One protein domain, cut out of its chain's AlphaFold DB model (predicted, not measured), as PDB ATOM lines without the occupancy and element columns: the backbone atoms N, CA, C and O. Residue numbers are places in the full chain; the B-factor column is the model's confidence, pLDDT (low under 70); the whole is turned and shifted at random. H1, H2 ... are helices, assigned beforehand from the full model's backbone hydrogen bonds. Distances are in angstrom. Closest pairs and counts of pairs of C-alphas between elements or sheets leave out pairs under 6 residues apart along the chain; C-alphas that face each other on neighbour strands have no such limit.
ATOM      1  N   ARG A   2     -54.253  23.893 -19.759       37.66
ATOM      2  CA  ARG A   2     -54.275  25.196 -19.069       37.66
ATOM      3  C   ARG A   2     -52.824  25.572 -18.776       37.66
ATOM      4  O   ARG A   2     -52.223  25.021 -17.864       37.66
ATOM      5  N   LYS A   3     -52.251  26.438 -19.615       42.44
ATOM      6  CA  LYS A   3     -50.957  27.090 -19.382       42.44
ATOM      7  C   LYS A   3     -51.257  28.440 -18.732       42.44
ATOM      8  O   LYS A   3     -51.524  29.396 -19.448       42.44
ATOM      9  N   THR A   4     -51.314  28.513 -17.404       44.31
ATOM     10  CA  THR A   4     -51.606  29.787 -16.713       44.31
ATOM     11  C   THR A   4     -50.685  30.099 -15.534       44.31
ATOM     12  O   THR A   4     -50.921  31.102 -14.873       44.31
ATOM     13  N   SER A   5     -49.620  29.330 -15.267       52.06
ATOM     14  CA  SER A   5     -48.707  29.645 -14.147       52.06
ATOM     15  C   SER A   5     -47.399  30.347 -14.541       52.06
ATOM     16  O   SER A   5     -46.811  31.015 -13.698       52.06
ATOM     17  N   GLU A   6     -46.955  30.297 -15.804       49.59
ATOM     18  CA  GLU A   6     -45.684  30.935 -16.208       49.59
ATOM     19  C   GLU A   6     -45.775  32.462 -16.373       49.59
ATOM     20  O   GLU A   6     -44.772  33.160 -16.221       49.59
ATOM     21  N   ASN A   7     -46.964  33.005 -16.655       55.97
ATOM     22  CA  ASN A   7     -47.120  34.440 -16.924       55.97
ATOM     23  C   ASN A   7     -47.133  35.301 -15.652       55.97
ATOM     24  O   ASN A   7     -46.669  36.435 -15.695       55.97
ATOM     25  N   GLY A   8     -47.613  34.779 -14.519       55.66
ATOM     26  CA  GLY A   8     -47.692  35.547 -13.269       55.66
ATOM     27  C   GLY A   8     -46.320  35.865 -12.669       55.66
ATOM     28  O   GLY A   8     -46.082  36.991 -12.238       55.66
ATOM     29  N   SER A   9     -45.390  34.902 -12.710       57.03
ATOM     30  CA  SER A   9     -44.024  35.090 -12.192       57.03
ATOM     31  C   SER A   9     -43.258  36.153 -12.982       57.03
ATOM     32  O   SER A   9     -42.597  36.999 -12.391       57.03
ATOM     33  N   LYS A  10     -43.404  36.160 -14.314       60.84
ATOM     34  CA  LYS A  10     -42.730  37.126 -15.195       60.84
ATOM     35  C   LYS A  10     -43.213  38.561 -14.975       60.84
ATOM     36  O   LYS A  10     -42.406  39.485 -15.020       60.84
ATOM     37  N   ILE A  11     -44.507  38.751 -14.711       63.28
ATOM     38  CA  ILE A  11     -45.092  40.080 -14.465       63.28
ATOM     39  C   ILE A  11     -44.575  40.660 -13.141       63.28
ATOM     40  O   ILE A  11     -44.175  41.820 -13.096       63.28
ATOM     41  N   LEU A  12     -44.520  39.853 -12.077       57.59
ATOM     42  CA  LEU A  12     -44.032  40.300 -10.767       57.59
ATOM     43  C   LEU A  12     -42.524  40.582 -10.758       57.59
ATOM     44  O   LEU A  12     -42.101  41.551 -10.131       57.59
ATOM     45  N   ASP A  13     -41.727  39.779 -11.470       63.00
ATOM     46  CA  ASP A  13     -40.287  40.023 -11.627       63.00
ATOM     47  C   ASP A  13     -40.005  41.316 -12.411       63.00
ATOM     48  O   ASP A  13     -39.048  42.021 -12.103       63.00
ATOM     49  N   THR A  14     -40.859  41.664 -13.379       64.19
ATOM     50  CA  THR A  14     -40.715  42.892 -14.181       64.19
ATOM     51  C   THR A  14     -41.069  44.149 -13.378       64.19
ATOM     52  O   THR A  14     -40.394  45.160 -13.500       64.19
ATOM     53  N   ILE A  15     -42.096  44.098 -12.519       63.47
ATOM     54  CA  ILE A  15     -42.569  45.275 -11.762       63.47
ATOM     55  C   ILE A  15     -41.625  45.642 -10.602       63.47
ATOM     56  O   ILE A  15     -41.480  46.818 -10.282       63.47
ATOM     57  N   TYR A  16     -40.986  44.655  -9.964       59.75
ATOM     58  CA  TYR A  16     -40.168  44.873  -8.761       59.75
ATOM     59  C   TYR A  16     -38.660  44.651  -8.972       59.75
ATOM     60  O   TYR A  16     -37.869  44.995  -8.095       59.75
ATOM     61  N   GLY A  17     -38.241  44.079 -10.107       55.69
ATOM     62  CA  GLY A  17     -36.845  43.713 -10.365       55.69
ATOM     63  C   GLY A  17     -35.908  44.882 -10.679       55.69
ATOM     64  O   GLY A  17     -34.710  44.765 -10.440       55.69
ATOM     65  N   GLU A  18     -36.422  46.013 -11.169       58.94
ATOM     66  CA  GLU A  18     -35.581  47.121 -11.658       58.94
ATOM     67  C   GLU A  18     -35.079  48.079 -10.559       58.94
ATOM     68  O   GLU A  18     -34.148  48.840 -10.804       58.94
ATOM     69  N   SER A  19     -35.628  48.031  -9.336       62.91
ATOM     70  CA  SER A  19     -35.331  49.011  -8.267       62.91
ATOM     71  C   SER A  19     -34.633  48.440  -7.018       62.91
ATOM     72  O   SER A  19     -34.374  49.193  -6.079       62.91
ATOM     73  N   LEU A  20     -34.343  47.136  -6.963       62.56
ATOM     74  CA  LEU A  20     -33.808  46.461  -5.767       62.56
ATOM     75  C   LEU A  20     -32.359  46.009  -5.967       62.56
ATOM     76  O   LEU A  20     -31.983  45.596  -7.065       62.56
ATOM     77  N   SER A  21     -31.546  46.018  -4.907       72.88
ATOM     78  CA  SER A  21     -30.183  45.475  -4.955       72.88
ATOM     79  C   SER A  21     -30.180  43.960  -5.225       72.88
ATOM     80  O   SER A  21     -31.135  43.253  -4.907       72.88
ATOM     81  N   LEU A  22     -29.082  43.421  -5.772       70.25
ATOM     82  CA  LEU A  22     -28.924  41.981  -6.055       70.25
ATOM     83  C   LEU A  22     -29.218  41.083  -4.836       70.25
ATOM     84  O   LEU A  22     -29.783  39.997  -4.984       70.25
ATOM     85  N   PHE A  23     -28.865  41.538  -3.630       69.75
ATOM     86  CA  PHE A  23     -29.147  40.820  -2.388       69.75
ATOM     87  C   PHE A  23     -30.653  40.801  -2.077       69.75
ATOM     88  O   PHE A  23     -31.217  39.728  -1.853       69.75
ATOM     89  N   GLU A  24     -31.329  41.947  -2.168       75.94
ATOM     90  CA  GLU A  24     -32.780  42.070  -1.956       75.94
ATOM     91  C   GLU A  24     -33.589  41.291  -3.006       75.94
ATOM     92  O   GLU A  24     -34.583  40.639  -2.676       75.94
ATOM     93  N   GLN A  25     -33.124  41.272  -4.260       74.62
ATOM     94  CA  GLN A  25     -33.702  40.443  -5.322       74.62
ATOM     95  C   GLN A  25     -33.621  38.945  -4.984       74.62
ATOM     96  O   GLN A  25     -34.559  38.189  -5.259       74.62
ATOM     97  N   SER A  26     -32.521  38.496  -4.368       81.19
ATOM     98  CA  SER A  26     -32.345  37.093  -3.982       81.19
ATOM     99  C   SER A  26     -33.297  36.672  -2.854       81.19
ATOM    100  O   SER A  26     -33.923  35.612  -2.950       81.19
ATOM    101  N   GLU A  27     -33.490  37.515  -1.833       86.06
ATOM    102  CA  GLU A  27     -34.451  37.258  -0.755       86.06
ATOM    103  C   GLU A  27     -35.891  37.252  -1.277       86.06
ATOM    104  O   GLU A  27     -36.683  36.371  -0.925       86.06
ATOM    105  N   TYR A  28     -36.231  38.204  -2.148       80.94
ATOM    106  CA  TYR A  28     -37.547  38.285  -2.773       80.94
ATOM    107  C   TYR A  28     -37.875  37.015  -3.568       80.94
ATOM    108  O   TYR A  28     -38.925  36.404  -3.356       80.94
ATOM    109  N   ARG A  29     -36.939  36.535  -4.400       78.81
ATOM    110  CA  ARG A  29     -37.095  35.275  -5.147       78.81
ATOM    111  C   ARG A  29     -37.303  34.073  -4.229       78.81
ATOM    112  O   ARG A  29     -38.175  33.248  -4.500       78.81
ATOM    113  N   GLN A  30     -36.553  33.969  -3.132       84.00
ATOM    114  CA  GLN A  30     -36.739  32.883  -2.161       84.00
ATOM    115  C   GLN A  30     -38.129  32.931  -1.513       84.00
ATOM    116  O   GLN A  30     -38.789  31.895  -1.375       84.00
ATOM    117  N   ARG A  31     -38.612  34.130  -1.159       82.50
ATOM    118  CA  ARG A  31     -39.968  34.324  -0.623       82.50
ATOM    119  C   ARG A  31     -41.032  33.923  -1.644       82.50
ATOM    120  O   ARG A  31     -41.932  33.167  -1.280       82.50
ATOM    121  N   LEU A  32     -40.902  34.343  -2.905       78.25
ATOM    122  CA  LEU A  32     -41.821  33.955  -3.980       78.25
ATOM    123  C   LEU A  32     -41.858  32.438  -4.182       78.25
ATOM    124  O   LEU A  32     -42.934  31.845  -4.185       78.25
ATOM    125  N   GLN A  33     -40.699  31.782  -4.269       82.69
ATOM    126  CA  GLN A  33     -40.639  30.325  -4.414       82.69
ATOM    127  C   GLN A  33     -41.309  29.604  -3.241       82.69
ATOM    128  O   GLN A  33     -42.005  28.607  -3.439       82.69
ATOM    129  N   LYS A  34     -41.126  30.102  -2.014       85.06
ATOM    130  CA  LYS A  34     -41.770  29.539  -0.822       85.06
ATOM    131  C   LYS A  34     -43.290  29.700  -0.863       85.06
ATOM    132  O   LYS A  34     -43.992  28.778  -0.449       85.06
ATOM    133  N   LEU A  35     -43.790  30.837  -1.349       76.38
ATOM    134  CA  LEU A  35     -45.224  31.079  -1.529       76.38
ATOM    135  C   LEU A  35     -45.815  30.144  -2.591       76.38
ATOM    136  O   LEU A  35     -46.760  29.426  -2.284       76.38
ATOM    137  N   LEU A  36     -45.192  30.051  -3.769       75.25
ATOM    138  CA  LEU A  36     -45.638  29.160  -4.849       75.25
ATOM    139  C   LEU A  36     -45.688  27.691  -4.400       75.25
ATOM    140  O   LEU A  36     -46.715  27.032  -4.525       75.25
ATOM    141  N   ARG A  37     -44.616  27.193  -3.764       81.31
ATOM    142  CA  ARG A  37     -44.579  25.820  -3.223       81.31
ATOM    143  C   ARG A  37     -45.660  25.572  -2.172       81.31
ATOM    144  O   ARG A  37     -46.158  24.453  -2.038       81.31
ATOM    145  N   LYS A  38     -45.990  26.591  -1.376       78.75
ATOM    146  CA  LYS A  38     -47.035  26.501  -0.354       78.75
ATOM    147  C   LYS A  38     -48.420  26.406  -0.995       78.75
ATOM    148  O   LYS A  38     -49.223  25.604  -0.518       78.75
ATOM    149  N   ASP A  39     -48.671  27.159  -2.059       78.12
ATOM    150  CA  ASP A  39     -49.925  27.095  -2.815       78.12
ATOM    151  C   ASP A  39     -50.092  25.734  -3.495       78.12
ATOM    152  O   ASP A  39     -51.119  25.081  -3.291       78.12
ATOM    153  N   ASP A  40     -49.050  25.231  -4.165       80.81
ATOM    154  CA  ASP A  40     -49.050  23.891  -4.767       80.81
ATOM    155  C   ASP A  40     -49.324  22.798  -3.719       80.81
ATOM    156  O   ASP A  40     -50.164  21.914  -3.912       80.81
ATOM    157  N   SER A  41     -48.669  22.881  -2.553       83.94
ATOM    158  CA  SER A  41     -48.891  21.937  -1.451       83.94
ATOM    159  C   SER A  41     -50.325  21.988  -0.915       83.94
ATOM    160  O   SER A  41     -50.902  20.947  -0.591       83.94
ATOM    161  N   ASN A  42     -50.917  23.180  -0.807       83.25
ATOM    162  CA  ASN A  42     -52.295  23.333  -0.344       83.25
ATOM    163  C   ASN A  42     -53.296  22.762  -1.354       83.25
ATOM    164  O   ASN A  42     -54.221  22.059  -0.942       83.25
ATOM    165  N   GLN A  43     -53.087  23.004  -2.651       85.75
ATOM    166  CA  GLN A  43     -53.915  22.431  -3.712       85.75
ATOM    167  C   GLN A  43     -53.833  20.901  -3.728       85.75
ATOM    168  O   GLN A  43     -54.865  20.231  -3.753       85.75
ATOM    169  N   SER A  44     -52.628  20.334  -3.628       88.06
ATOM    170  CA  SER A  44     -52.427  18.881  -3.553       88.06
ATOM    171  C   SER A  44     -53.179  18.264  -2.365       88.06
ATOM    172  O   SER A  44     -53.997  17.362  -2.556       88.06
ATOM    173  N   LYS A  45     -53.027  18.825  -1.158       90.19
ATOM    174  CA  LYS A  45     -53.761  18.370   0.038       90.19
ATOM    175  C   LYS A  45     -55.276  18.486  -0.118       90.19
ATOM    176  O   LYS A  45     -56.021  17.674   0.432       90.19
ATOM    177  N   PHE A  46     -55.755  19.511  -0.822       91.06
ATOM    178  CA  PHE A  46     -57.178  19.687  -1.093       91.06
ATOM    179  C   PHE A  46     -57.720  18.566  -1.988       91.06
ATOM    180  O   PHE A  46     -58.729  17.941  -1.652       91.06
ATOM    181  N   VAL A  47     -57.013  18.254  -3.078       90.38
ATOM    182  CA  VAL A  47     -57.365  17.166  -4.002       90.38
ATOM    183  C   VAL A  47     -57.337  15.808  -3.298       90.38
ATOM    184  O   VAL A  47     -58.290  15.043  -3.427       90.38
ATOM    185  N   GLU A  48     -56.316  15.527  -2.486       93.69
ATOM    186  CA  GLU A  48     -56.236  14.291  -1.692       93.69
ATOM    187  C   GLU A  48     -57.436  14.131  -0.749       93.69
ATOM    188  O   GLU A  48     -58.025  13.052  -0.630       93.69
ATOM    189  N   ARG A  49     -57.860  15.219  -0.095       94.31
ATOM    190  CA  ARG A  49     -59.040  15.194   0.777       94.31
ATOM    191  C   ARG A  49     -60.318  14.930  -0.004       94.31
ATOM    192  O   ARG A  49     -61.147  14.174   0.501       94.31
ATOM    193  N   ILE A  50     -60.472  15.495  -1.201       93.62
ATOM    194  CA  ILE A  50     -61.605  15.190  -2.089       93.62
ATOM    195  C   ILE A  50     -61.582  13.718  -2.495       93.62
ATOM    196  O   ILE A  50     -62.594  13.040  -2.345       93.62
ATOM    197  N   ALA A  51     -60.432  13.208  -2.939       94.25
ATOM    198  CA  ALA A  51     -60.273  11.815  -3.356       94.25
ATOM    199  C   ALA A  51     -60.568  10.822  -2.218       94.25
ATOM    200  O   ALA A  51     -61.033   9.713  -2.463       94.25
ATOM    201  N   SER A  52     -60.350  11.229  -0.964       94.81
ATOM    202  CA  SER A  52     -60.684  10.422   0.216       94.81
ATOM    203  C   SER A  52     -62.183  10.361   0.554       94.81
ATOM    204  O   SER A  52     -62.567   9.658   1.493       94.81
ATOM    205  N   LEU A  53     -63.035  11.132  -0.129       94.56
ATOM    206  CA  LEU A  53     -64.480  11.095   0.085       94.56
ATOM    207  C   LEU A  53     -65.119   9.905  -0.645       94.56
ATOM    208  O   LEU A  53     -64.651   9.489  -1.702       94.56
TER     209      LEU A  53
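AT A GLANCE: This is residues 2 to 53 of the 99 residues of an uncharacterized protein of Candidatus Nitrosocosmicus sp. SS (UniProt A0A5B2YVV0). What shape is it? The long helix H2 makes the length, and the shorter H1 folds back loosely over its first part in an open, uneven V, while residues 37 to 53 stick out alone. What is it made of? The 52 printed residues hold two named helices, H1 then H2, and no named strand: all helix. How compact is it? It is only just extended, close to loose, with a radius of gyration of the C-alphas of 15.0 A and spans of 49 by 23 by 9 A.

HOW THE PARTS SIT: How do the helices stand? H2, residues 22 to 51, and H1, residues 6 to 16, are near each other, with 11 pairs of C-alphas within 10 A and no pair within 8 A. Are their backbones well formed? In H2 every O i to N i+4 pair is within hydrogen-bond range; in H1, 6 of 7 are.

IN THESE COORDINATES: Where is H2? It runs 43.6 A from C-alpha 22 at (-28.924, 41.981, -6.055) to C-alpha 51 at (-60.273, 11.815, -3.356). Where is H1? It begins at C-alpha 6, (-45.684, 30.935, -16.208), and measures 16.7 A.

THE WHOLE: How large is it? The two farthest C-alphas, of Ser 21 and Leu 53, are 48.8 A apart. Is it continuous and sure? The printed part has no cut, the link from H1 to H2 is tight, and pLDDT is under 70 at residues 2 to 20 and 23.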